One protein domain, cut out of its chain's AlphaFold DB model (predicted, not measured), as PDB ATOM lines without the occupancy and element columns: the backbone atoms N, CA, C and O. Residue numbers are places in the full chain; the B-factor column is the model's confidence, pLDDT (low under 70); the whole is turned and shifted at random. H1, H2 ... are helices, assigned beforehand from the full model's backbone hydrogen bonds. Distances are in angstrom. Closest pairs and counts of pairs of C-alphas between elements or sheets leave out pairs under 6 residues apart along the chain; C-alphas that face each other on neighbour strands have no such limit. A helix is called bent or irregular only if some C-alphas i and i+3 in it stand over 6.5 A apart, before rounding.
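What this domain is: This is residues 103 to 176 and 199 to 300 of the 300 residues of an uncharacterized protein of Piromyces sp. (strain E2) (UniProt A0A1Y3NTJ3). The later part of one long helix, H1, runs through the core of an all-helix domain, with the crossed helices H3 and H4 on one side of it and H5 and H8 on the other, while its first residues, 103 to 109, stick out. H7 and H8 meet near their first residues and run away from each other as a wide V; the far end of H7 and the loop of residues 137 to 157 reach toward opposite ends of the longest axis. The printed part has 176 residues with eight named helices, H1 to H8 in order along the chain, and no named strand. The whole is compact, with a radius of gyration of the C-alphas of 17.0 A, and elongated in outline, spanning 59 by 38 by 34 A.

Where its parts are: H1, residues 103 to 129, begins with C-alpha 103 at (-61.237, 22.675, 7.397) and is 38.3 A long. It has a kink of 30 degrees near residue 110 and is only just irregular, with C-alphas 106 and 109 6.7 A apart. H2 is residues 133 to 136. H3, residues 158 to 172, is 21.0 A long. H4, residues 207 to 226, is 28.8 A long, starting from C-alpha 207 at (-42.703, 32.154, 19.387). H5 is residues 233 to 239 and H6 is residues 246 to 249. H7, residues 251 to 268, is 25.7 A long. H8, residues 281 to 299, is 28.0 A long and ends with C-alpha 299 at (-23.479, 2.876, -10.146).

How they stand to each other: The helix packing is mostly crossed: of the 9 pairs of helices that touch and have a tilt, 2 are at a shallow tilt. H1 touches H4 with residues 114 to 122 alone, the closest C-alphas being those of Val 118 and Val 220, 4.9 A apart, at a steep tilt of 58 degrees, the same way. H1 touches H3 with residues 113 to 121 alone, closest at Cys 121 and Ile 161, with C-alphas 6.0 A apart, at a shallow tilt of 34.9 degrees, only just short of steep, opposite ways. H3 and H4 touch at a steep tilt of 50 degrees, opposite ways, with the closest C-alphas, of Cys 165 and Ala 213, 4.9 A apart. H2 touches H4, closest at the C-alphas of Asn 133 and Ala 224, 5.1 A apart. H1 touches H5 with residues 123 to 128 alone, at a shallow tilt of 26 degrees, the same way; the closest C-alphas, of Ala 127 and Leu 235, are 4.3 A apart. H1 touches H8 with residues 124 to 128 alone, closest at the C-alphas of Pro 124 and Leu 286, 6.5 A apart. H6 touches H8, closest at the C-alphas of Ile 247 and Val 287, 6.1 A apart. H7 and H8 form a helical hairpin, opposite ways at a tilt of 38 degrees, only just steep; the closest C-alphas, of Asn 251 and Asn 283, are 5.4 A apart. H4 is apart from H7 and H8. In H3, H4, H5, H7 and H8 every O i to N i+4 pair is within hydrogen-bond range, in H1 19 of 23 are, and H2 and H6 are too short for such a pair.

The domain as a whole: The two C-alphas farthest apart, those of Lys 143 and Phe 270, are 60.5 A apart. Residues 177 to 198 are not printed, and C-alphas 176 and 199 are 22.6 A apart across this cut, which lies between H3 and H4. The links from H2 to H3 and from H7 to H8 are long, with 21 and 12 residues. The mean pLDDT of the printed part is 90.1; residues 142, 148, 150 to 153 and 175 to 176 are under 70.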
ATOM      1  N   ASP A 103     -61.657  23.962   6.837       92.25
ATOM      2  CA  ASP A 103     -61.237  22.675   7.397       92.25
ATOM      3  C   ASP A 103     -59.916  22.184   6.785       92.25
ATOM      4  O   ASP A 103     -59.133  21.519   7.462       92.25
ATOM      5  N   TYR A 104     -59.607  22.559   5.535       92.06
ATOM      6  CA  TYR A 104     -58.283  22.292   4.970       92.06
ATOM      7  C   TYR A 104     -57.187  22.944   5.817       92.06
ATOM      8  O   TYR A 104     -56.268  22.259   6.256       92.06
ATOM      9  N   THR A 105     -57.293  24.253   6.063       91.75
ATOM     10  CA  THR A 105     -56.263  25.018   6.780       91.75
ATOM     11  C   THR A 105     -56.143  24.576   8.235       91.75
ATOM     12  O   THR A 105     -55.033  24.444   8.733       91.75
ATOM     13  N   THR A 106     -57.264  24.336   8.918       93.81
ATOM     14  CA  THR A 106     -57.265  24.090  10.368       93.81
ATOM     15  C   THR A 106     -57.111  22.620  10.749       93.81
ATOM     16  O   THR A 106     -56.717  22.338  11.876       93.81
ATOM     17  N   LYS A 107     -57.420  21.676   9.847       95.31
ATOM     18  CA  LYS A 107     -57.406  20.233  10.153       95.31
ATOM     19  C   LYS A 107     -56.464  19.443   9.254       95.31
ATOM     20  O   LYS A 107     -55.646  18.687   9.762       95.31
ATOM     21  N   LEU A 108     -56.543  19.601   7.930       95.75
ATOM     22  CA  LEU A 108     -55.746  18.770   7.015       95.75
ATOM     23  C   LEU A 108     -54.299  19.246   6.864       95.75
ATOM     24  O   LEU A 108     -53.382  18.429   6.888       95.75
ATOM     25  N   LEU A 109     -54.086  20.549   6.687       95.31
ATOM     26  CA  LEU A 109     -52.757  21.115   6.478       95.31
ATOM     27  C   LEU A 109     -51.798  20.791   7.640       95.31
ATOM     28  O   LEU A 109     -50.714  20.291   7.335       95.31
ATOM     29  N   PRO A 110     -52.184  20.915   8.930       95.75
ATOM     30  CA  PRO A 110     -51.324  20.509  10.042       95.75
ATOM     31  C   PRO A 110     -50.925  19.028   9.979       95.75
ATOM     32  O   PRO A 110     -49.766  18.686  10.193       95.75
ATOM     33  N   LEU A 111     -51.847  18.133   9.593       95.81
ATOM     34  CA  LEU A 111     -51.546  16.704   9.432       95.81
ATOM     35  C   LEU A 111     -50.558  16.445   8.284       95.81
ATOM     36  O   LEU A 111     -49.680  15.586   8.396       95.81
ATOM     37  N   LEU A 112     -50.699  17.171   7.171       96.69
ATOM     38  CA  LEU A 112     -49.778  17.087   6.035       96.69
ATOM     39  C   LEU A 112     -48.387  17.607   6.403       96.69
ATOM     40  O   LEU A 112     -47.401  16.964   6.044       96.69
ATOM     41  N   GLN A 113     -48.313  18.724   7.130       97.31
ATOM     42  CA  GLN A 113     -47.062  19.307   7.611       97.31
ATOM     43  C   GLN A 113     -46.371  18.368   8.601       97.31
ATOM     44  O   GLN A 113     -45.229  17.990   8.363       97.31
ATOM     45  N   THR A 114     -47.066  17.874   9.630       97.12
ATOM     46  CA  THR A 114     -46.484  16.917  10.584       97.12
ATOM     47  C   THR A 114     -45.953  15.671   9.876       97.12
ATOM     48  O   THR A 114     -44.826  15.253  10.131       97.12
ATOM     49  N   LYS A 115     -46.702  15.099   8.920       95.75
ATOM     50  CA  LYS A 115     -46.221  13.945   8.141       95.75
ATOM     51  C   LYS A 115     -45.002  14.283   7.278       95.75
ATOM     52  O   LYS A 115     -44.093  13.461   7.171       95.75
ATOM     53  N   LEU A 116     -44.982  15.465   6.660       97.25
ATOM     54  CA  LEU A 116     -43.829  15.953   5.906       97.25
ATOM     55  C   LEU A 116     -42.597  16.051   6.811       97.25
ATOM     56  O   LEU A 116     -41.566  15.499   6.443       97.25
ATOM     57  N   ILE A 117     -42.704  16.696   7.978       98.00
ATOM     58  CA  ILE A 117     -41.554  16.944   8.863       98.00
ATOM     59  C   ILE A 117     -41.044  15.652   9.491       98.00
ATOM     60  O   ILE A 117     -39.840  15.405   9.486       98.00
ATOM     61  N   VAL A 118     -41.948  14.768   9.924       96.69
ATOM     62  CA  VAL A 118     -41.571  13.426  10.384       96.69
ATOM     63  C   VAL A 118     -40.756  12.703   9.311       96.69
ATOM     64  O   VAL A 118     -39.657  12.229   9.594       96.69
ATOM     65  N   ASN A 119     -41.231  12.672   8.065       96.19
ATOM     66  CA  ASN A 119     -40.508  12.005   6.981       96.19
ATOM     67  C   ASN A 119     -39.212  12.739   6.584       96.19
ATOM     68  O   ASN A 119     -38.234  12.084   6.232       96.19
ATOM     69  N   ALA A 120     -39.177  14.072   6.663       97.62
ATOM     70  CA  ALA A 120     -37.993  14.890   6.388       97.62
ATOM     71  C   ALA A 120     -36.879  14.698   7.433       97.62
ATOM     72  O   ALA A 120     -35.712  14.940   7.128       97.62
ATOM     73  N   CYS A 121     -37.216  14.228   8.638       97.25
ATOM     74  CA  CYS A 121     -36.251  13.775   9.637       97.25
ATOM     75  C   CYS A 121     -35.897  12.293   9.442       97.25
ATOM     76  O   CYS A 121     -34.737  11.952   9.222       97.25
ATOM     77  N   LEU A 122     -36.890  11.396   9.510       95.56
ATOM     78  CA  LEU A 122     -36.648   9.949   9.550       95.56
ATOM     79  C   LEU A 122     -35.959   9.441   8.285       95.56
ATOM     80  O   LEU A 122     -34.972   8.707   8.368       95.56
ATOM     81  N   ASN A 123     -36.477   9.807   7.114       96.00
ATOM     82  CA  ASN A 123     -36.090   9.185   5.855       96.00
ATOM     83  C   ASN A 123     -34.625   9.486   5.497       96.00
ATOM     84  O   ASN A 123     -33.867   8.530   5.314       96.00
ATOM     85  N   PRO A 124     -34.171  10.756   5.448       97.06
ATOM     86  CA  PRO A 124     -32.778  11.044   5.136       97.06
ATOM     87  C   PRO A 124     -31.811  10.623   6.244       97.06
ATOM     88  O   PRO A 124     -30.729  10.147   5.919       97.06
ATOM     89  N   LEU A 125     -32.160  10.734   7.533       96.81
ATOM     90  CA  LEU A 125     -31.237  10.333   8.605       96.81
ATOM     91  C   LEU A 125     -31.008   8.817   8.602       96.81
ATOM     92  O   LEU A 125     -29.863   8.369   8.598       96.81
ATOM     93  N   THR A 126     -32.072   8.014   8.503       95.81
ATOM     94  CA  THR A 126     -31.930   6.550   8.389       95.81
ATOM     95  C   THR A 126     -31.203   6.143   7.110       95.81
ATOM     96  O   THR A 126     -30.347   5.262   7.145       95.81
ATOM     97  N   ALA A 127     -31.469   6.820   5.990       95.75
ATOM     98  CA  ALA A 127     -30.758   6.611   4.733       95.75
ATOM     99  C   ALA A 127     -29.262   6.942   4.835       95.75
ATOM    100  O   ALA A 127     -28.420   6.204   4.318       95.75
ATOM    101  N   LEU A 128     -28.917   8.036   5.510       95.06
ATOM    102  CA  LEU A 128     -27.542   8.487   5.689       95.06
ATOM    103  C   LEU A 128     -26.751   7.521   6.577       95.06
ATOM    104  O   LEU A 128     -25.667   7.098   6.172       95.06
ATOM    105  N   PHE A 129     -27.319   7.129   7.719       94.12
ATOM    106  CA  PHE A 129     -26.673   6.263   8.714       94.12
ATOM    107  C   PHE A 129     -26.868   4.757   8.476       94.12
ATOM    108  O   PHE A 129     -26.264   3.954   9.175       94.12
ATOM    109  N   GLU A 130     -27.675   4.367   7.486       94.50
ATOM    110  CA  GLU A 130     -27.989   2.964   7.157       94.50
ATOM    111  C   GLU A 130     -28.573   2.184   8.345       94.50
ATOM    112  O   GLU A 130     -28.229   1.029   8.595       94.50
ATOM    113  N   CYS A 131     -29.484   2.824   9.079       92.94
ATOM    114  CA  CYS A 131     -30.034   2.311  10.328       92.94
ATOM    115  C   CYS A 131     -31.567   2.174  10.300       92.94
ATOM    116  O   CYS A 131     -32.248   2.616   9.371       92.94
ATOM    117  N   LEU A 132     -32.115   1.515  11.325       93.06
ATOM    118  CA  LEU A 132     -33.560   1.430  11.558       93.06
ATOM    119  C   LEU A 132     -34.078   2.729  12.187       93.06
ATOM    120  O   LEU A 132     -33.316   3.448  12.832       93.06
ATOM    121  N   ASN A 133     -35.381   2.998  12.066       93.12
ATOM    122  CA  ASN A 133     -35.988   4.230  12.585       93.12
ATOM    123  C   ASN A 133     -35.700   4.463  14.076       93.12
ATOM    124  O   ASN A 133     -35.501   5.601  14.479       93.12
ATOM    125  N   GLY A 134     -35.653   3.415  14.901       89.88
ATOM    126  CA  GLY A 134     -35.420   3.572  16.340       89.88
ATOM    127  C   GLY A 134     -34.035   4.126  16.658       89.88
ATOM    128  O   GLY A 134     -33.883   4.865  17.627       89.88
ATOM    129  N   TRP A 135     -33.050   3.829  15.801       90.88
ATOM    130  CA  TRP A 135     -31.665   4.234  16.016       90.88
ATOM    131  C   TRP A 135     -31.476   5.749  15.948       90.88
ATOM    132  O   TRP A 135     -30.537   6.269  16.517       90.88
ATOM    133  N   ILE A 136     -32.347   6.492  15.260       89.81
ATOM    134  CA  ILE A 136     -32.165   7.945  15.128       89.81
ATOM    135  C   ILE A 136     -32.501   8.723  16.414       89.81
ATOM    136  O   ILE A 136     -32.189   9.907  16.502       89.81
ATOM    137  N   VAL A 137     -33.125   8.086  17.408       87.06
ATOM    138  CA  VAL A 137     -33.536   8.730  18.672       87.06
ATOM    139  C   VAL A 137     -33.048   8.008  19.922       87.06
ATOM    140  O   VAL A 137     -33.146   8.559  21.013       87.06
ATOM    141  N   ASP A 138     -32.561   6.779  19.778       80.44
ATOM    142  CA  ASP A 138     -32.111   5.921  20.868       80.44
ATOM    143  C   ASP A 138     -31.210   4.811  20.302       80.44
ATOM    144  O   ASP A 138     -31.097   4.650  19.093       80.44
ATOM    145  N   THR A 139     -30.614   3.979  21.149       71.94
ATOM    146  CA  THR A 139     -29.997   2.726  20.695       71.94
ATOM    147  C   THR A 139     -30.982   1.565  20.793       71.94
ATOM    148  O   THR A 139     -31.821   1.507  21.690       71.94
ATOM    149  N   ILE A 140     -30.870   0.622  19.858       71.25
ATOM    150  CA  ILE A 140     -31.665  -0.610  19.836       71.25
ATOM    151  C   ILE A 140     -30.806  -1.732  20.427       71.25
ATOM    152  O   ILE A 140     -29.704  -1.977  19.933       71.25
ATOM    153  N   ASP A 141     -31.295  -2.420  21.458       70.12
ATOM    154  CA  ASP A 141     -30.669  -3.645  21.964       70.12
ATOM    155  C   ASP A 141     -30.753  -4.746  20.890       70.12
ATOM    156  O   ASP A 141     -31.858  -5.165  20.522       70.12
ATOM    157  N   PRO A 142     -29.611  -5.268  20.403       68.69
ATOM    158  CA  PRO A 142     -29.595  -6.305  19.377       68.69
ATOM    159  C   PRO A 142     -30.303  -7.604  19.782       68.69
ATOM    160  O   PRO A 142     -30.754  -8.342  18.909       68.69
ATOM    161  N   LYS A 143     -30.372  -7.919  21.084       74.06
ATOM    162  CA  LYS A 143     -30.955  -9.172  21.587       74.06
ATOM    163  C   LYS A 143     -32.462  -9.071  21.769       74.06
ATOM    164  O   LYS A 143     -33.181  -9.972  21.349       74.06
ATOM    165  N   SER A 144     -32.926  -8.009  22.422       74.62
ATOM    166  CA  SER A 144     -34.347  -7.821  22.733       74.62
ATOM    167  C   SER A 144     -35.116  -7.088  21.636       74.62
ATOM    168  O   SER A 144     -36.343  -7.127  21.644       74.62
ATOM    169  N   GLN A 145     -34.422  -6.444  20.688       75.75
ATOM    170  CA  GLN A 145     -35.027  -5.585  19.667       75.75
ATOM    171  C   GLN A 145     -35.878  -4.453  20.278       75.75
ATOM    172  O   GLN A 145     -36.840  -3.986  19.670       75.75
ATOM    173  N   THR A 146     -35.522  -3.996  21.483       76.38
ATOM    174  CA  THR A 146     -36.158  -2.859  22.168       76.38
ATOM    175  C   THR A 146     -35.197  -1.685  22.322       76.38
ATOM    176  O   THR A 146     -33.985  -1.841  22.187       76.38
ATOM    177  N   LEU A 147     -35.738  -0.497  22.592       77.44
ATOM    178  CA  LEU A 147     -34.947   0.714  22.806       77.44
ATOM    179  C   LEU A 147     -34.317   0.727  24.205       77.44
ATOM    180  O   LEU A 147     -34.958   0.324  25.176       77.44
ATOM    181  N   ASN A 148     -33.082   1.215  24.304       69.69
ATOM    182  CA  ASN A 148     -32.317   1.249  25.554       69.69
ATOM    183  C   ASN A 148     -32.632   2.458  26.453       69.69
ATOM    184  O   ASN A 148     -32.105   2.530  27.561       69.69
ATOM    185  N   ASN A 149     -33.506   3.372  26.016       70.81
ATOM    186  CA  ASN A 149     -33.898   4.597  26.717       70.81
ATOM    187  C   ASN A 149     -32.700   5.487  27.081       70.81
ATOM    188  O   ASN A 149     -32.598   5.961  28.214       70.81
ATOM    189  N   ILE A 150     -31.791   5.716  26.129       68.00
ATOM    190  CA  ILE A 150     -30.740   6.731  26.280       68.00
ATOM    191  C   ILE A 150     -31.393   8.116  26.417       68.00
ATOM    192  O   ILE A 150     -32.454   8.370  25.839       68.00
ATOM    193  N   ASP A 151     -30.763   9.021  27.177       66.12
ATOM    194  CA  ASP A 151     -31.173  10.426  27.184       66.12
ATOM    195  C   ASP A 151     -31.104  10.977  25.752       66.12
ATOM    196  O   ASP A 151     -30.044  11.039  25.124       66.12
ATOM    197  N   SER A 152     -32.258  11.385  25.221       63.44
ATOM    198  CA  SER A 152     -32.396  11.896  23.858       63.44
ATOM    199  C   SER A 152     -31.486  13.092  23.566       63.44
ATOM    200  O   SER A 152     -31.253  13.396  22.399       63.44
ATOM    201  N   LYS A 153     -30.977  13.789  24.592       66.19
ATOM    202  CA  LYS A 153     -30.054  14.922  24.430       66.19
ATOM    203  C   LYS A 153     -28.640  14.513  24.019       66.19
ATOM    204  O   LYS A 153     -27.959  15.315  23.387       66.19
ATOM    205  N   ASP A 154     -28.235  13.279  24.302       75.06
ATOM    206  CA  ASP A 154     -26.885  12.785  24.001       75.06
ATOM    207  C   ASP A 154     -26.805  12.064  22.645       75.06
ATOM    208  O   ASP A 154     -25.728  11.662  22.198       75.06
ATOM    209  N   HIS A 155     -27.941  11.891  21.960       83.38
ATOM    210  CA  HIS A 155     -27.984  11.180  20.689       83.38
ATOM    211  C   HIS A 155     -27.429  12.044  19.536       83.38
ATOM    212  O   HIS A 155     -27.874  13.183  19.366       83.38
ATOM    213  N   PRO A 156     -26.544  11.524  18.657       80.75
ATOM    214  CA  PRO A 156     -25.919  12.305  17.579       80.75
ATOM    215  C   PRO A 156     -26.914  12.930  16.591       80.75
ATOM    216  O   PRO A 156     -26.614  13.948  15.972       80.75
ATOM    217  N   CYS A 157     -28.106  12.346  16.438       90.69
ATOM    218  CA  CYS A 157     -29.147  12.895  15.563       90.69
ATOM    219  C   CYS A 157     -30.041  13.942  16.248       90.69
ATOM    220  O   CYS A 157     -30.794  14.611  15.549       90.69
ATOM    221  N   SER A 158     -29.974  14.101  17.575       89.62
ATOM    222  CA  SER A 158     -30.860  14.989  18.347       89.62
ATOM    223  C   SER A 158     -30.788  16.435  17.851       89.62
ATOM    224  O   SER A 158     -31.795  17.025  17.459       89.62
ATOM    225  N   THR A 159     -29.566  16.960  17.718       91.94
ATOM    226  CA  THR A 159     -29.318  18.299  17.166       91.94
ATOM    227  C   THR A 159     -29.806  18.425  15.723       91.94
ATOM    228  O   THR A 159     -30.399  19.439  15.373       91.94
ATOM    229  N   MET A 160     -29.615  17.395  14.887       94.19
ATOM    230  CA  MET A 160     -30.087  17.431  13.498       94.19
ATOM    231  C   MET A 160     -31.614  17.463  13.420       94.19
ATOM    232  O   MET A 160     -32.154  18.254  12.659       94.19
ATOM    233  N   ILE A 161     -32.316  16.647  14.212       95.88
ATOM    234  CA  ILE A 161     -33.787  16.633  14.257       95.88
ATOM    235  C   ILE A 161     -34.308  18.008  14.669       95.88
ATOM    236  O   ILE A 161     -35.199  18.547  14.011       95.88
ATOM    237  N   LYS A 162     -33.717  18.589  15.717       95.00
ATOM    238  CA  LYS A 162     -34.067  19.923  16.198       95.00
ATOM    239  C   LYS A 162     -33.857  20.992  15.122       95.00
ATOM    240  O   LYS A 162     -34.787  21.740  14.833       95.00
ATOM    241  N   GLU A 163     -32.681  21.035  14.493       95.62
ATOM    242  CA  GLU A 163     -32.379  22.004  13.425       95.62
ATOM    243  C   GLU A 163     -33.313  21.819  12.208       95.62
ATOM    244  O   GLU A 163     -33.829  22.804  11.688       95.62
ATOM    245  N   ILE A 164     -33.628  20.578  11.803       97.44
ATOM    246  CA  ILE A 164     -34.582  20.305  10.708       97.44
ATOM    247  C   ILE A 164     -35.974  20.851  11.043       97.44
ATOM    248  O   ILE A 164     -36.599  21.480  10.186       97.44
ATOM    249  N   CYS A 165     -36.464  20.620  12.266       97.75
ATOM    250  CA  CYS A 165     -37.784  21.086  12.698       97.75
ATOM    251  C   CYS A 165     -37.844  22.616  12.795       97.75
ATOM    252  O   CYS A 165     -38.854  23.205  12.416       97.75
ATOM    253  N   GLN A 166     -36.772  23.264  13.257       96.69
ATOM    254  CA  GLN A 166     -36.676  24.725  13.334       96.69
ATOM    255  C   GLN A 166     -36.664  25.371  11.947       96.69
ATOM    256  O   GLN A 166     -37.450  26.279  11.681       96.69
ATOM    257  N   GLU A 167     -35.827  24.861  11.043       97.25
ATOM    258  CA  GLU A 167     -35.793  25.293   9.644       97.25
ATOM    259  C   GLU A 167     -37.165  25.134   8.988       97.25
ATOM    260  O   GLU A 167     -37.681  26.068   8.380       97.25
ATOM    261  N   ALA A 168     -37.802  23.976   9.165       97.62
ATOM    262  CA  ALA A 168     -39.138  23.732   8.643       97.62
ATOM    263  C   ALA A 168     -40.193  24.682   9.225       97.62
ATOM    264  O   ALA A 168     -41.088  25.113   8.497       97.62
ATOM    265  N   ALA A 169     -40.107  25.006  10.517       97.31
ATOM    266  CA  ALA A 169     -41.057  25.901  11.166       97.31
ATOM    267  C   ALA A 169     -40.924  27.326  10.640       97.31
ATOM    268  O   ALA A 169     -41.939  27.951  10.344       97.31
ATOM    269  N   TRP A 170     -39.698  27.802  10.418       95.75
ATOM    270  CA  TRP A 170     -39.481  29.083   9.753       95.75
ATOM    271  C   TRP A 170     -40.090  29.113   8.345       95.75
ATOM    272  O   TRP A 170     -40.640  30.133   7.939       95.75
ATOM    273  N   VAL A 171     -40.040  28.004   7.602       96.00
ATOM    274  CA  VAL A 171     -40.608  27.930   6.245       96.00
ATOM    275  C   VAL A 171     -42.137  27.880   6.246       96.00
ATOM    276  O   VAL A 171     -42.768  28.561   5.441       96.00
ATOM    277  N   LEU A 172     -42.732  27.035   7.092       95.62
ATOM    278  CA  LEU A 172     -44.125  26.598   6.950       95.62
ATOM    279  C   LEU A 172     -45.103  27.222   7.945       95.62
ATOM    280  O   LEU A 172     -46.313  27.118   7.734       95.62
ATOM    281  N   VAL A 173     -44.617  27.788   9.049       94.06
ATOM    282  CA  VAL A 173     -45.489  28.433  10.029       94.06
ATOM    283  C   VAL A 173     -45.728  29.857   9.573       94.06
ATOM    284  O   VAL A 173     -44.814  30.682   9.564       94.06
ATOM    285  N   ASP A 174     -46.977  30.133   9.210       82.44
ATOM    286  CA  ASP A 174     -47.407  31.488   8.919       82.44
ATOM    287  C   ASP A 174     -47.263  32.338  10.186       82.44
ATOM    288  O   ASP A 174     -47.905  32.099  11.225       82.44
ATOM    289  N   GLU A 175     -46.415  33.350  10.059       69.69
ATOM    290  CA  GLU A 175     -46.407  34.547  10.883       69.69
ATOM    291  C   GLU A 175     -47.657  35.337  10.490       69.69
ATOM    292  O   GLU A 175     -47.595  36.307   9.742       69.69
ATOM    293  N   GLU A 176     -48.839  34.854  10.882       52.69
ATOM    294  CA  GLU A 176     -50.019  35.710  10.835       52.69
ATOM    295  C   GLU A 176     -49.670  36.946  11.657       52.69
ATOM    296  O   GLU A 176     -49.437  36.846  12.864       52.69
ATOM    297  N   PRO A 199     -27.013  31.131   7.829       90.94
ATOM    298  CA  PRO A 199     -28.262  30.379   7.639       90.94
ATOM    299  C   PRO A 199     -29.307  30.672   8.725       90.94
ATOM    300  O   PRO A 199     -28.954  31.073   9.832       90.94
ATOM    301  N   ILE A 200     -30.576  30.386   8.418       90.00
ATOM    302  CA  ILE A 200     -31.679  30.533   9.373       90.00
ATOM    303  C   ILE A 200     -31.393  29.724  10.646       90.00
ATOM    304  O   ILE A 200     -30.979  28.565  10.606       90.00
ATOM    305  N   SER A 201     -31.630  30.370  11.781       87.56
ATOM    306  CA  SER A 201     -31.382  29.877  13.135       87.56
ATOM    307  C   SER A 201     -32.613  30.083  14.021       87.56
ATOM    308  O   SER A 201     -33.575  30.736  13.621       87.56
ATOM    309  N   LEU A 202     -32.559  29.578  15.256       87.19
ATOM    310  CA  LEU A 202     -33.619  29.752  16.254       87.19
ATOM    311  C   LEU A 202     -34.013  31.223  16.494       87.19
ATOM    312  O   LEU A 202     -35.173  31.490  16.807       87.19
ATOM    313  N   ASP A 203     -33.080  32.160  16.324       87.94
ATOM    314  CA  ASP A 203     -33.306  33.594  16.555       87.94
ATOM    315  C   ASP A 203     -34.237  34.224  15.510       87.94
ATOM    316  O   ASP A 203     -34.828  35.271  15.752       87.94
ATOM    317  N   HIS A 204     -34.413  33.555  14.369       89.06
ATOM    318  CA  HIS A 204     -35.296  33.985  13.286       89.06
ATOM    319  C   HIS A 204     -36.744  33.520  13.468       89.06
ATOM    320  O   HIS A 204     -37.617  33.896  12.688       89.06
ATOM    321  N   LEU A 205     -37.013  32.631  14.429       91.19
ATOM    322  CA  LEU A 205     -38.339  32.048  14.607       91.19
ATOM    323  C   LEU A 205     -39.192  32.921  15.531       91.19
ATOM    324  O   LEU A 205     -38.774  33.284  16.630       91.19
ATOM    325  N   SER A 206     -40.444  33.147  15.135       92.69
ATOM    326  CA  SER A 206     -41.482  33.637  16.045       92.69
ATOM    327  C   SER A 206     -41.762  32.623  17.161       92.69
ATOM    328  O   SER A 206     -41.527  31.424  16.999       92.69
ATOM    329  N   GLU A 207     -42.333  33.062  18.286       93.62
ATOM    330  CA  GLU A 207     -42.703  32.154  19.387       93.62
ATOM    331  C   GLU A 207     -43.658  31.036  18.932       93.62
ATOM    332  O   GLU A 207     -43.512  29.877  19.327       93.62
ATOM    333  N   LYS A 208     -44.580  31.348  18.011       94.44
ATOM    334  CA  LYS A 208     -45.463  30.360  17.374       94.44
ATOM    335  C   LYS A 208     -44.664  29.311  16.596       94.44
ATOM    336  O   LYS A 208     -44.927  28.117  16.733       94.44
ATOM    337  N   ALA A 209     -43.677  29.738  15.804       95.44
ATOM    338  CA  ALA A 209     -42.817  28.831  15.049       95.44
ATOM    339  C   ALA A 209     -41.929  27.981  15.971       95.44
ATOM    340  O   ALA A 209     -41.788  26.782  15.731       95.44
ATOM    341  N   LYS A 210     -41.395  28.555  17.058       95.81
ATOM    342  CA  LYS A 210     -40.631  27.810  18.074       95.81
ATOM    343  C   LYS A 210     -41.474  26.698  18.693       95.81
ATOM    344  O   LYS A 210     -41.060  25.541  18.674       95.81
ATOM    345  N   HIS A 211     -42.681  27.024  19.156       96.31
ATOM    346  CA  HIS A 211     -43.592  26.037  19.731       96.31
ATOM    347  C   HIS A 211     -43.948  24.930  18.725       96.31
ATOM    348  O   HIS A 211     -43.938  23.746  19.062       96.31
ATOM    349  N   GLN A 212     -44.228  25.294  17.469       97.25
ATOM    350  CA  GLN A 212     -44.547  24.306  16.438       97.25
ATOM    351  C   GLN A 212     -43.359  23.387  16.121       97.25
ATOM    352  O   GLN A 212     -43.556  22.184  15.932       97.25
ATOM    353  N   ALA A 213     -42.135  23.924  16.092       97.00
ATOM    354  CA  ALA A 213     -40.918  23.140  15.899       97.00
ATOM    355  C   ALA A 213     -40.737  22.099  17.016       97.00
ATOM    356  O   ALA A 213     -40.456  20.937  16.727       97.00
ATOM    357  N   GLU A 214     -40.958  22.485  18.277       96.12
ATOM    358  CA  GLU A 214     -40.897  21.568  19.424       96.12
ATOM    359  C   GLU A 214     -41.975  20.477  19.360       96.12
ATOM    360  O   GLU A 214     -41.740  19.325  19.734       96.12
ATOM    361  N   GLU A 215     -43.175  20.816  18.887       97.44
ATOM    362  CA  GLU A 215     -44.235  19.832  18.672       97.44
ATOM    363  C   GLU A 215     -43.851  18.830  17.574       97.44
ATOM    364  O   GLU A 215     -44.043  17.621  17.733       97.44
ATOM    365  N   TRP A 216     -43.269  19.292  16.466       98.00
ATOM    366  CA  TRP A 216     -42.779  18.399  15.419       98.00
ATOM    367  C   TRP A 216     -41.612  17.531  15.884       98.00
ATOM    368  O   TRP A 216     -41.608  16.343  15.569       98.00
ATOM    369  N   GLU A 217     -40.693  18.054  16.696       96.25
ATOM    370  CA  GLU A 217     -39.620  17.265  17.312       96.25
ATOM    371  C   GLU A 217     -40.195  16.107  18.146       96.25
ATOM    372  O   GLU A 217     -39.815  14.948  17.957       96.25
ATOM    373  N   LYS A 218     -41.192  16.385  18.998       95.00
ATOM    374  CA  LYS A 218     -41.890  15.350  19.781       95.00
ATOM    375  C   LYS A 218     -42.543  14.300  18.882       95.00
ATOM    376  O   LYS A 218     -42.424  13.107  19.160       95.00
ATOM    377  N   ASN A 219     -43.193  14.723  17.797       96.38
ATOM    378  CA  ASN A 219     -43.813  13.814  16.831       96.38
ATOM    379  C   ASN A 219     -42.778  12.937  16.108       96.38
ATOM    380  O   ASN A 219     -43.006  11.740  15.936       96.38
ATOM    381  N   VAL A 220     -41.628  13.495  15.714       95.69
ATOM    382  CA  VAL A 220     -40.520  12.733  15.110       95.69
ATOM    383  C   VAL A 220     -40.052  11.647  16.074       95.69
ATOM    384  O   VAL A 220     -39.938  10.486  15.678       95.69
ATOM    385  N   ILE A 221     -39.832  12.006  17.343       93.00
ATOM    386  CA  ILE A 221     -39.380  11.067  18.373       93.00
ATOM    387  C   ILE A 221     -40.416   9.967  18.610       93.00
ATOM    388  O   ILE A 221     -40.068   8.787  18.622       93.00
ATOM    389  N   ASP A 222     -41.688  10.327  18.763       93.00
ATOM    390  CA  ASP A 222     -42.771   9.364  18.974       93.00
ATOM    391  C   ASP A 222     -42.890   8.367  17.811       93.00
ATOM    392  O   ASP A 222     -42.928   7.152  18.029       93.00
ATOM    393  N   VAL A 223     -42.864   8.851  16.565       93.44
ATOM    394  CA  VAL A 223     -42.937   7.979  15.385       93.44
ATOM    395  C   VAL A 223     -41.692   7.100  15.274       93.44
ATOM    396  O   VAL A 223     -41.831   5.901  15.018       93.44
ATOM    397  N   ALA A 224     -40.493   7.640  15.507       92.56
ATOM    398  CA  ALA A 224     -39.254   6.862  15.508       92.56
ATOM    399  C   ALA A 224     -39.319   5.696  16.506       92.56
ATOM    400  O   ALA A 224     -38.969   4.568  16.160       92.56
ATOM    401  N   LYS A 225     -39.850   5.942  17.712       90.44
ATOM    402  CA  LYS A 225     -40.022   4.915  18.748       90.44
ATOM    403  C   LYS A 225     -41.078   3.876  18.373       90.44
ATOM    404  O   LYS A 225     -40.807   2.676  18.428       90.44
ATOM    405  N   LYS A 226     -42.262   4.314  17.932       89.81
ATOM    406  CA  LYS A 226     -43.364   3.423  17.515       89.81
ATOM    407  C   LYS A 226     -43.012   2.553  16.314       89.81
ATOM    408  O   LYS A 226     -43.558   1.468  16.155       89.81
ATOM    409  N   THR A 227     -42.103   3.028  15.471       90.06
ATOM    410  CA  THR A 227     -41.654   2.329  14.265       90.06
ATOM    411  C   THR A 227     -40.214   1.843  14.384       90.06
ATOM    412  O   THR A 227     -39.556   1.665  13.367       90.06
ATOM    413  N   CYS A 228     -39.711   1.616  15.602       89.75
ATOM    414  CA  CYS A 228     -38.278   1.461  15.864       89.75
ATOM    415  C   CYS A 228     -37.569   0.372  15.044       89.75
ATOM    416  O   CYS A 228     -36.415   0.564  14.663       89.75
ATOM    417  N   LEU A 229     -38.258  -0.729  14.733       89.62
ATOM    418  CA  LEU A 229     -37.723  -1.838  13.934       89.62
ATOM    419  C   LEU A 229     -37.932  -1.676  12.425       89.62
ATOM    420  O   LEU A 229     -37.467  -2.501  11.638       89.62
ATOM    421  N   ASN A 230     -38.622  -0.620  12.002       90.19
ATOM    422  CA  ASN A 230     -38.900  -0.389  10.598       90.19
ATOM    423  C   ASN A 230     -37.664   0.165   9.897       90.19
ATOM    424  O   ASN A 230     -36.981   1.073  10.377       90.19
ATOM    425  N   ARG A 231     -37.438  -0.359   8.695       89.56
ATOM    426  CA  ARG A 231     -36.480   0.185   7.742       89.56
ATOM    427  C   ARG A 231     -37.199   1.165   6.822       89.56
ATOM    428  O   ARG A 231     -38.170   0.783   6.175       89.56
ATOM    429  N   ASN A 232     -36.745   2.410   6.761       90.31
ATOM    430  CA  ASN A 232     -37.442   3.470   6.035       90.31
ATOM    431  C   ASN A 232     -37.410   3.304   4.497       90.31
ATOM    432  O   ASN A 232     -36.449   2.756   3.956       90.31
ATOM    433  N   SER A 233     -38.428   3.813   3.786       90.06
ATOM    434  CA  SER A 233     -38.566   3.753   2.318       90.06
ATOM    435  C   SER A 233     -37.369   4.325   1.564       90.06
ATOM    436  O   SER A 233     -36.889   3.692   0.628       90.06
ATOM    437  N   MET A 234     -36.835   5.470   1.988       94.12
ATOM    438  CA  MET A 234     -35.701   6.098   1.301       94.12
ATOM    439  C   MET A 234     -34.443   5.226   1.353       94.12
ATOM    440  O   MET A 234     -33.733   5.084   0.359       94.12
ATOM    441  N   LEU A 235     -34.183   4.596   2.499       93.50
ATOM    442  CA  LEU A 235     -33.066   3.672   2.646       93.50
ATOM    443  C   LEU A 235     -33.308   2.369   1.849       93.50
ATOM    444  O   LEU A 235     -32.369   1.790   1.307       93.50
ATOM    445  N   GLN A 236     -34.558   1.905   1.733       92.06
ATOM    446  CA  GLN A 236     -34.908   0.781   0.852       92.06
ATOM    447  C   GLN A 236     -34.683   1.114  -0.631       92.06
ATOM    448  O   GLN A 236     -34.191   0.264  -1.370       92.06
ATOM    449  N   ASP A 237     -34.995   2.337  -1.064       92.44
ATOM    450  CA  ASP A 237     -34.742   2.788  -2.436       92.44
ATOM    451  C   ASP A 237     -33.240   2.808  -2.760       92.44
ATOM    452  O   ASP A 237     -32.836   2.347  -3.832       92.44
ATOM    453  N   ILE A 238     -32.412   3.279  -1.821       92.81
ATOM    454  CA  ILE A 238     -30.948   3.296  -1.961       92.81
ATOM    455  C   ILE A 238     -30.382   1.872  -2.041       92.81
ATOM    456  O   ILE A 238     -29.557   1.589  -2.911       92.81
ATOM    457  N   ASP A 239     -30.839   0.958  -1.184       91.81
ATOM    458  CA  ASP A 239     -30.450  -0.458  -1.231       91.81
ATOM    459  C   ASP A 239     -30.843  -1.127  -2.548       91.81
ATOM    460  O   ASP A 239     -30.083  -1.914  -3.110       91.81
ATOM    461  N   ALA A 240     -32.024  -0.780  -3.060       91.88
ATOM    462  CA  ALA A 240     -32.521  -1.231  -4.352       91.88
ATOM    463  C   ALA A 240     -31.836  -0.527  -5.539       91.88
ATOM    464  O   ALA A 240     -32.290  -0.683  -6.675       91.88
ATOM    465  N   LYS A 241     -30.763   0.242  -5.293       91.81
ATOM    466  CA  LYS A 241     -29.944   0.939  -6.296       91.81
ATOM    467  C   LYS A 241     -30.740   1.910  -7.166       91.81
ATOM    468  O   LYS A 241     -30.385   2.174  -8.315       91.81
ATOM    469  N   ARG A 242     -31.829   2.467  -6.632       88.88
ATOM    470  CA  ARG A 242     -32.581   3.507  -7.336       88.88
ATOM    471  C   ARG A 242     -31.777   4.801  -7.318       88.88
ATOM    472  O   ARG A 242     -31.251   5.208  -6.288       88.88
ATOM    473  N   ALA A 243     -31.696   5.463  -8.469       82.38
ATOM    474  CA  ALA A 243     -31.003   6.746  -8.588       82.38
ATOM    475  C   ALA A 243     -31.794   7.915  -7.968       82.38
ATOM    476  O   ALA A 243     -31.215   8.951  -7.659       82.38
ATOM    477  N   VAL A 244     -33.113   7.756  -7.813       87.06
ATOM    478  CA  VAL A 244     -34.025   8.795  -7.324       87.06
ATOM    479  C   VAL A 244     -34.742   8.295  -6.077       87.06
ATOM    480  O   VAL A 244     -35.269   7.181  -6.069       87.06
ATOM    481  N   THR A 245     -34.786   9.146  -5.057       92.38
ATOM    482  CA  THR A 245     -35.554   8.950  -3.825       92.38
ATOM    483  C   THR A 245     -36.575  10.073  -3.657       92.38
ATOM    484  O   THR A 245     -36.590  11.050  -4.408       92.38
ATOM    485  N   GLU A 246     -37.420   9.973  -2.636       93.00
ATOM    486  CA  GLU A 246     -38.405  11.006  -2.292       93.00
ATOM    487  C   GLU A 246     -37.807  12.284  -1.661       93.00
ATOM    488  O   GLU A 246     -38.560  13.182  -1.294       93.00
ATOM    489  N   ILE A 247     -36.475  12.407  -1.561       96.06
ATOM    490  CA  ILE A 247     -35.797  13.532  -0.891       96.06
ATOM    491  C   ILE A 247     -36.195  14.905  -1.454       96.06
ATOM    492  O   ILE A 247     -36.375  15.855  -0.691       96.06
ATOM    493  N   GLU A 248     -36.409  14.996  -2.769       94.56
ATOM    494  CA  GLU A 248     -36.820  16.236  -3.442       94.56
ATOM    495  C   GLU A 248     -38.219  16.693  -3.033       94.56
ATOM    496  O   GLU A 248     -38.483  17.886  -2.947       94.56
ATOM    497  N   PHE A 249     -39.114  15.749  -2.750       94.81
ATOM    498  CA  PHE A 249     -40.494  16.039  -2.367       94.81
ATOM    499  C   PHE A 249     -40.651  16.258  -0.855       94.81
ATOM    500  O   PHE A 249     -41.726  16.654  -0.403       94.81
ATOM    501  N   LEU A 250     -39.593  15.986  -0.080       96.56
ATOM    502  CA  LEU A 250     -39.524  16.186   1.366       96.56
ATOM    503  C   LEU A 250     -38.668  17.415   1.699       96.56
ATOM    504  O   LEU A 250     -39.155  18.543   1.659       96.56
ATOM    505  N   ASN A 251     -37.382  17.216   1.992       98.06
ATOM    506  CA  ASN A 251     -36.454  18.291   2.333       98.06
ATOM    507  C   ASN A 251     -36.232  19.242   1.145       98.06
ATOM    508  O   ASN A 251     -36.102  20.443   1.352       98.06
ATOM    509  N   GLY A 252     -36.257  18.739  -0.096       97.38
ATOM    510  CA  GLY A 252     -36.177  19.585  -1.293       97.38
ATOM    511  C   GLY A 252     -37.342  20.572  -1.393       97.38
ATOM    512  O   GLY A 252     -37.123  21.744  -1.679       97.38
ATOM    513  N   TYR A 253     -38.557  20.138  -1.046       97.19
ATOM    514  CA  TYR A 253     -39.722  21.017  -0.965       97.19
ATOM    515  C   TYR A 253     -39.529  22.117   0.087       97.19
ATOM    516  O   TYR A 253     -39.788  23.279  -0.211       97.19
ATOM    517  N   LEU A 254     -39.008  21.784   1.276       98.00
ATOM    518  CA  LEU A 254     -38.690  22.788   2.301       98.00
ATOM    519  C   LEU A 254     -37.671  23.813   1.793       98.00
ATOM    520  O   LEU A 254     -37.868  25.007   1.989       98.00
ATOM    521  N   VAL A 255     -36.620  23.365   1.100       97.38
ATOM    522  CA  VAL A 255     -35.613  24.254   0.498       97.38
ATOM    523  C   VAL A 255     -36.245  25.173  -0.550       97.38
ATOM    524  O   VAL A 255     -36.017  26.378  -0.518       97.38
ATOM    525  N   THR A 256     -37.084  24.641  -1.442       95.62
ATOM    526  CA  THR A 256     -37.779  25.449  -2.455       95.62
ATOM    527  C   THR A 256     -38.705  26.490  -1.825       95.62
ATOM    528  O   THR A 256     -38.691  27.651  -2.233       95.62
ATOM    529  N   GLU A 257     -39.501  26.114  -0.823       95.44
ATOM    530  CA  GLU A 257     -40.390  27.062  -0.144       95.44
ATOM    531  C   GLU A 257     -39.616  28.080   0.708       95.44
ATOM    532  O   GLU A 257     -40.031  29.237   0.787       95.44
ATOM    533  N   ALA A 258     -38.457  27.708   1.264       95.06
ATOM    534  CA  ALA A 258     -37.555  28.635   1.943       95.06
ATOM    535  C   ALA A 258     -37.031  29.713   0.994       95.06
ATOM    536  O   ALA A 258     -37.077  30.893   1.335       95.06
ATOM    537  N   THR A 259     -36.590  29.332  -0.210       93.44
ATOM    538  CA  THR A 259     -36.177  30.286  -1.248       93.44
ATOM    539  C   THR A 259     -37.318  31.232  -1.602       93.44
ATOM    540  O   THR A 259     -37.129  32.443  -1.563       93.44
ATOM    541  N   LYS A 260     -38.530  30.707  -1.831       91.56
ATOM    542  CA  LYS A 260     -39.710  31.541  -2.112       91.56
ATOM    543  C   LYS A 260     -40.042  32.493  -0.958       91.56
ATOM    544  O   LYS A 260     -40.434  33.627  -1.214       91.56
ATOM    545  N   LYS A 261     -39.939  32.052   0.305       91.81
ATOM    546  CA  LYS A 261     -40.168  32.915   1.481       91.81
ATOM    547  C   LYS A 261     -39.097  34.003   1.569       91.81
ATOM    548  O   LYS A 261     -39.445  35.165   1.735       91.81
ATOM    549  N   TYR A 262     -37.830  33.640   1.398       90.25
ATOM    550  CA  TYR A 262     -36.701  34.567   1.438       90.25
ATOM    551  C   TYR A 262     -36.792  35.639   0.342       90.25
ATOM    552  O   TYR A 262     -36.685  36.823   0.638       90.25
ATOM    553  N   GLU A 263     -37.081  35.250  -0.903       89.00
ATOM    554  CA  GLU A 263     -37.265  36.184  -2.023       89.00
ATOM    555  C   GLU A 263     -38.413  37.174  -1.781       89.00
ATOM    556  O   GLU A 263     -38.271  38.357  -2.086       89.00
ATOM    557  N   ARG A 264     -39.534  36.718  -1.196       88.88
ATOM    558  CA  ARG A 264     -40.635  37.612  -0.796       88.88
ATOM    559  C   ARG A 264     -40.179  38.627   0.252       88.88
ATOM    560  O   ARG A 264     -40.397  39.815   0.060       88.88
ATOM    561  N   LEU A 265     -39.485  38.173   1.299       87.31
ATOM    562  CA  LEU A 265     -38.979  39.054   2.357       87.31
ATOM    563  C   LEU A 265     -37.994  40.099   1.817       87.31
ATOM    564  O   LEU A 265     -38.088  41.264   2.191       87.31
ATOM    565  N   LEU A 266     -37.083  39.717   0.919       86.00
ATOM    566  CA  LEU A 266     -36.167  40.664   0.279       86.00
ATOM    567  C   LEU A 266     -36.914  41.701  -0.565       86.00
ATOM    568  O   LEU A 266     -36.624  42.894  -0.471       86.00
ATOM    569  N   HIS A 267     -37.890  41.253  -1.357       85.50
ATOM    570  CA  HIS A 267     -38.696  42.131  -2.199       85.50
ATOM    571  C   HIS A 267     -39.490  43.149  -1.370       85.50
ATOM    572  O   HIS A 267     -39.500  44.330  -1.712       85.50
ATOM    573  N   ASP A 268     -40.096  42.719  -0.262       84.31
ATOM    574  CA  ASP A 268     -40.866  43.590   0.637       84.31
ATOM    575  C   ASP A 268     -39.994  44.677   1.298       84.31
ATOM    576  O   ASP A 268     -40.499  45.736   1.661       84.31
ATOM    577  N   HIS A 269     -38.675  44.456   1.379       82.31
ATOM    578  CA  HIS A 269     -37.698  45.396   1.945       82.31
ATOM    579  C   HIS A 269     -36.796  46.056   0.889       82.31
ATOM    580  O   HIS A 269     -35.800  46.690   1.238       82.31
ATOM    581  N   PHE A 270     -37.131  45.924  -0.401       81.12
ATOM    582  CA  PHE A 270     -36.368  46.481  -1.529       81.12
ATOM    583  C   PHE A 270     -34.887  46.056  -1.572       81.12
ATOM    584  O   PHE A 270     -34.029  46.796  -2.059       81.12
ATOM    585  N   ILE A 271     -34.577  44.851  -1.085       79.31
ATOM    586  CA  ILE A 271     -33.241  44.253  -1.141       79.31
ATOM    587  C   ILE A 271     -33.157  43.368  -2.392       79.31
ATOM    588  O   ILE A 271     -34.016  42.522  -2.626       79.31
ATOM    589  N   PHE A 272     -32.111  43.537  -3.204       73.19
ATOM    590  CA  PHE A 272     -31.915  42.795  -4.461       73.19
ATOM    591  C   PHE A 272     -30.599  42.011  -4.458       73.19
ATOM    592  O   PHE A 272     -29.780  42.136  -5.368       73.19
ATOM    593  N   GLU A 273     -30.387  41.212  -3.415       71.81
ATOM    594  CA  GLU A 273     -29.190  40.387  -3.262       71.81
ATOM    595  C   GLU A 273     -29.510  38.898  -3.372       71.81
ATOM    596  O   GLU A 273     -30.533  38.413  -2.891       71.81
ATOM    597  N   THR A 274     -28.603  38.152  -3.998       73.69
ATOM    598  CA  THR A 274     -28.646  36.690  -3.980       73.69
ATOM    599  C   THR A 274     -28.035  36.165  -2.682       73.69
ATOM    600  O   THR A 274     -26.978  36.657  -2.277       73.69
ATOM    601  N   PRO A 275     -28.618  35.132  -2.051       77.25
ATOM    602  CA  PRO A 275     -28.069  34.579  -0.822       77.25
ATOM    603  C   PRO A 275     -26.673  33.988  -1.066       77.25
ATOM    604  O   PRO A 275     -26.493  33.059  -1.851       77.25
ATOM    605  N   ASN A 276     -25.672  34.516  -0.360       81.12
ATOM    606  CA  ASN A 276     -24.277  34.050  -0.432       81.12
ATOM    607  C   ASN A 276     -24.006  32.804   0.438       81.12
ATOM    608  O   ASN A 276     -22.890  32.283   0.470       81.12
ATOM    609  N   LYS A 277     -25.017  32.341   1.176       87.44
ATOM    610  CA  LYS A 277     -24.992  31.198   2.095       87.44
ATOM    611  C   LYS A 277     -26.277  30.379   1.910       87.44
ATOM    612  O   LYS A 277     -27.266  30.938   1.439       87.44
ATOM    613  N   PRO A 278     -26.292  29.086   2.283       91.31
ATOM    614  CA  PRO A 278     -27.527  28.307   2.289       91.31
ATOM    615  C   PRO A 278     -28.568  28.963   3.206       91.31
ATOM    616  O   PRO A 278     -28.227  29.417   4.298       91.31
ATOM    617  N   ILE A 279     -29.826  29.004   2.760       93.75
ATOM    618  CA  ILE A 279     -30.933  29.534   3.572       93.75
ATOM    619  C   ILE A 279     -31.215  28.558   4.716       93.75
ATOM    620  O   ILE A 279     -31.212  28.939   5.885       93.75
ATOM    621  N   LEU A 280     -31.397  27.284   4.361       96.12
ATOM    622  CA  LEU A 280     -31.548  26.177   5.296       96.12
ATOM    623  C   LEU A 280     -30.228  25.410   5.361       96.12
ATOM    624  O   LEU A 280     -29.756  24.891   4.352       96.12
ATOM    625  N   LYS A 281     -29.626  25.308   6.540       94.38
ATOM    626  CA  LYS A 281     -28.341  24.640   6.750       94.38
ATOM    627  C   LYS A 281     -28.473  23.121   6.631       94.38
ATOM    628  O   LYS A 281     -27.767  22.501   5.834       94.38
ATOM    629  N   VAL A 282     -29.352  22.501   7.418       96.12
ATOM    630  CA  VAL A 282     -29.432  21.037   7.549       96.12
ATOM    631  C   VAL A 282     -30.275  20.423   6.446       96.12
ATOM    632  O   VAL A 282     -29.844  19.446   5.832       96.12
ATOM    633  N   ASN A 283     -31.442  20.994   6.140       97.69
ATOM    634  CA  ASN A 283     -32.306  20.467   5.083       97.69
ATOM    635  C   ASN A 283     -31.604  20.465   3.717       97.69
ATOM    636  O   ASN A 283     -31.643  19.455   3.012       97.69
ATOM    637  N   GLU A 284     -30.896  21.542   3.360       97.31
ATOM    638  CA  GLU A 284     -30.159  21.608   2.094       97.31
ATOM    639  C   GLU A 284     -28.973  20.632   2.062       97.31
ATOM    640  O   GLU A 284     -28.740  19.954   1.055       97.31
ATOM    641  N   MET A 285     -28.256  20.492   3.182       96.94
ATOM    642  CA  MET A 285     -27.193  19.496   3.321       96.94
ATOM    643  C   MET A 285     -27.728  18.074   3.094       96.94
ATOM    644  O   MET A 285     -27.129  17.314   2.332       96.94
ATOM    645  N   LEU A 286     -28.858  17.712   3.711       97.38
ATOM    646  CA  LEU A 286     -29.457  16.382   3.568       97.38
ATOM    647  C   LEU A 286     -29.878  16.090   2.126       97.38
ATOM    648  O   LEU A 286     -29.596  15.000   1.627       97.38
ATOM    649  N   VAL A 287     -30.471  17.067   1.430       97.62
ATOM    650  CA  VAL A 287     -30.810  16.933   0.002       97.62
ATOM    651  C   VAL A 287     -29.573  16.560  -0.816       97.62
ATOM    652  O   VAL A 287     -29.595  15.589  -1.580       97.62
ATOM    653  N   ARG A 288     -28.468  17.290  -0.628       97.06
ATOM    654  CA  ARG A 288     -27.212  17.053  -1.356       97.06
ATOM    655  C   ARG A 288     -26.607  15.689  -1.018       97.06
ATOM    656  O   ARG A 288     -26.270  14.932  -1.928       97.06
ATOM    657  N   LEU A 289     -26.497  15.352   0.269       96.88
ATOM    658  CA  LEU A 289     -25.881  14.099   0.721       96.88
ATOM    659  C   LEU A 289     -26.653  12.868   0.241       96.88
ATOM    660  O   LEU A 289     -26.041  11.921  -0.254       96.88
ATOM    661  N   ILE A 290     -27.984  12.883   0.335       97.12
ATOM    662  CA  ILE A 290     -28.810  11.757  -0.110       97.12
ATOM    663  C   ILE A 290     -28.752  11.589  -1.624       97.12
ATOM    664  O   ILE A 290     -28.597  10.460  -2.088       97.12
ATOM    665  N   LYS A 291     -28.798  12.677  -2.402       95.94
ATOM    666  CA  LYS A 291     -28.617  12.610  -3.861       95.94
ATOM    667  C   LYS A 291     -27.283  11.973  -4.240       95.94
ATOM    668  O   LYS A 291     -27.259  11.049  -5.051       95.94
ATOM    669  N   ILE A 292     -26.188  12.423  -3.622       95.56
ATOM    670  CA  ILE A 292     -24.850  11.866  -3.865       95.56
ATOM    671  C   ILE A 292     -24.818  10.382  -3.490       95.56
ATOM    672  O   ILE A 292     -24.382   9.554  -4.288       95.56
ATOM    673  N   LYS A 293     -25.326  10.022  -2.306       94.81
ATOM    674  CA  LYS A 293     -25.344   8.636  -1.825       94.81
ATOM    675  C   LYS A 293     -26.157   7.714  -2.738       94.81
ATOM    676  O   LYS A 293     -25.674   6.642  -3.102       94.81
ATOM    677  N   SER A 294     -27.358   8.138  -3.130       92.94
ATOM    678  CA  SER A 294     -28.239   7.399  -4.040       92.94
ATOM    679  C   SER A 294     -27.589   7.214  -5.408       92.94
ATOM    680  O   SER A 294     -27.617   6.115  -5.962       92.94
ATOM    681  N   TRP A 295     -26.940   8.261  -5.928       93.69
ATOM    682  CA  TRP A 295     -26.213   8.185  -7.189       93.69
ATOM    683  C   TRP A 295     -25.058   7.184  -7.107       93.69
ATOM    684  O   TRP A 295     -25.035   6.253  -7.908       93.69
ATOM    685  N   ILE A 296     -24.174   7.280  -6.104       92.88
ATOM    686  CA  ILE A 296     -23.047   6.344  -5.921       92.88
ATOM    687  C   ILE A 296     -23.545   4.894  -5.849       92.88
ATOM    688  O   ILE A 296     -23.005   4.016  -6.519       92.88
ATOM    689  N   ARG A 297     -24.595   4.629  -5.062       91.06
ATOM    690  CA  ARG A 297     -25.166   3.279  -4.915       91.06
ATOM    691  C   ARG A 297     -25.805   2.756  -6.202       91.06
ATOM    692  O   ARG A 297     -25.776   1.552  -6.409       91.06
ATOM    693  N   SER A 298     -26.330   3.629  -7.065       91.25
ATOM    694  CA  SER A 298     -26.890   3.240  -8.368       91.25
ATOM    695  C   SER A 298     -25.843   2.831  -9.412       91.25
ATOM    696  O   SER A 298     -26.199   2.190 -10.397       91.25
ATOM    697  N   GLN A 299     -24.572   3.211  -9.221       90.06
ATOM    698  CA  GLN A 299     -23.479   2.876 -10.146       90.06
ATOM    699  C   GLN A 299     -22.799   1.535  -9.826       90.06
ATOM    700  O   GLN A 299     -22.172   0.948 -10.707       90.06
ATOM    701  N   ASN A 300     -22.900   1.072  -8.577       74.38
ATOM    702  CA  ASN A 300     -22.341  -0.198  -8.095       74.38
ATOM    703  C   ASN A 300     -23.378  -1.314  -8.160       74.38
ATOM    704  O   ASN A 300     -23.034  -2.514  -8.088       74.38
TER     705      ASN A 300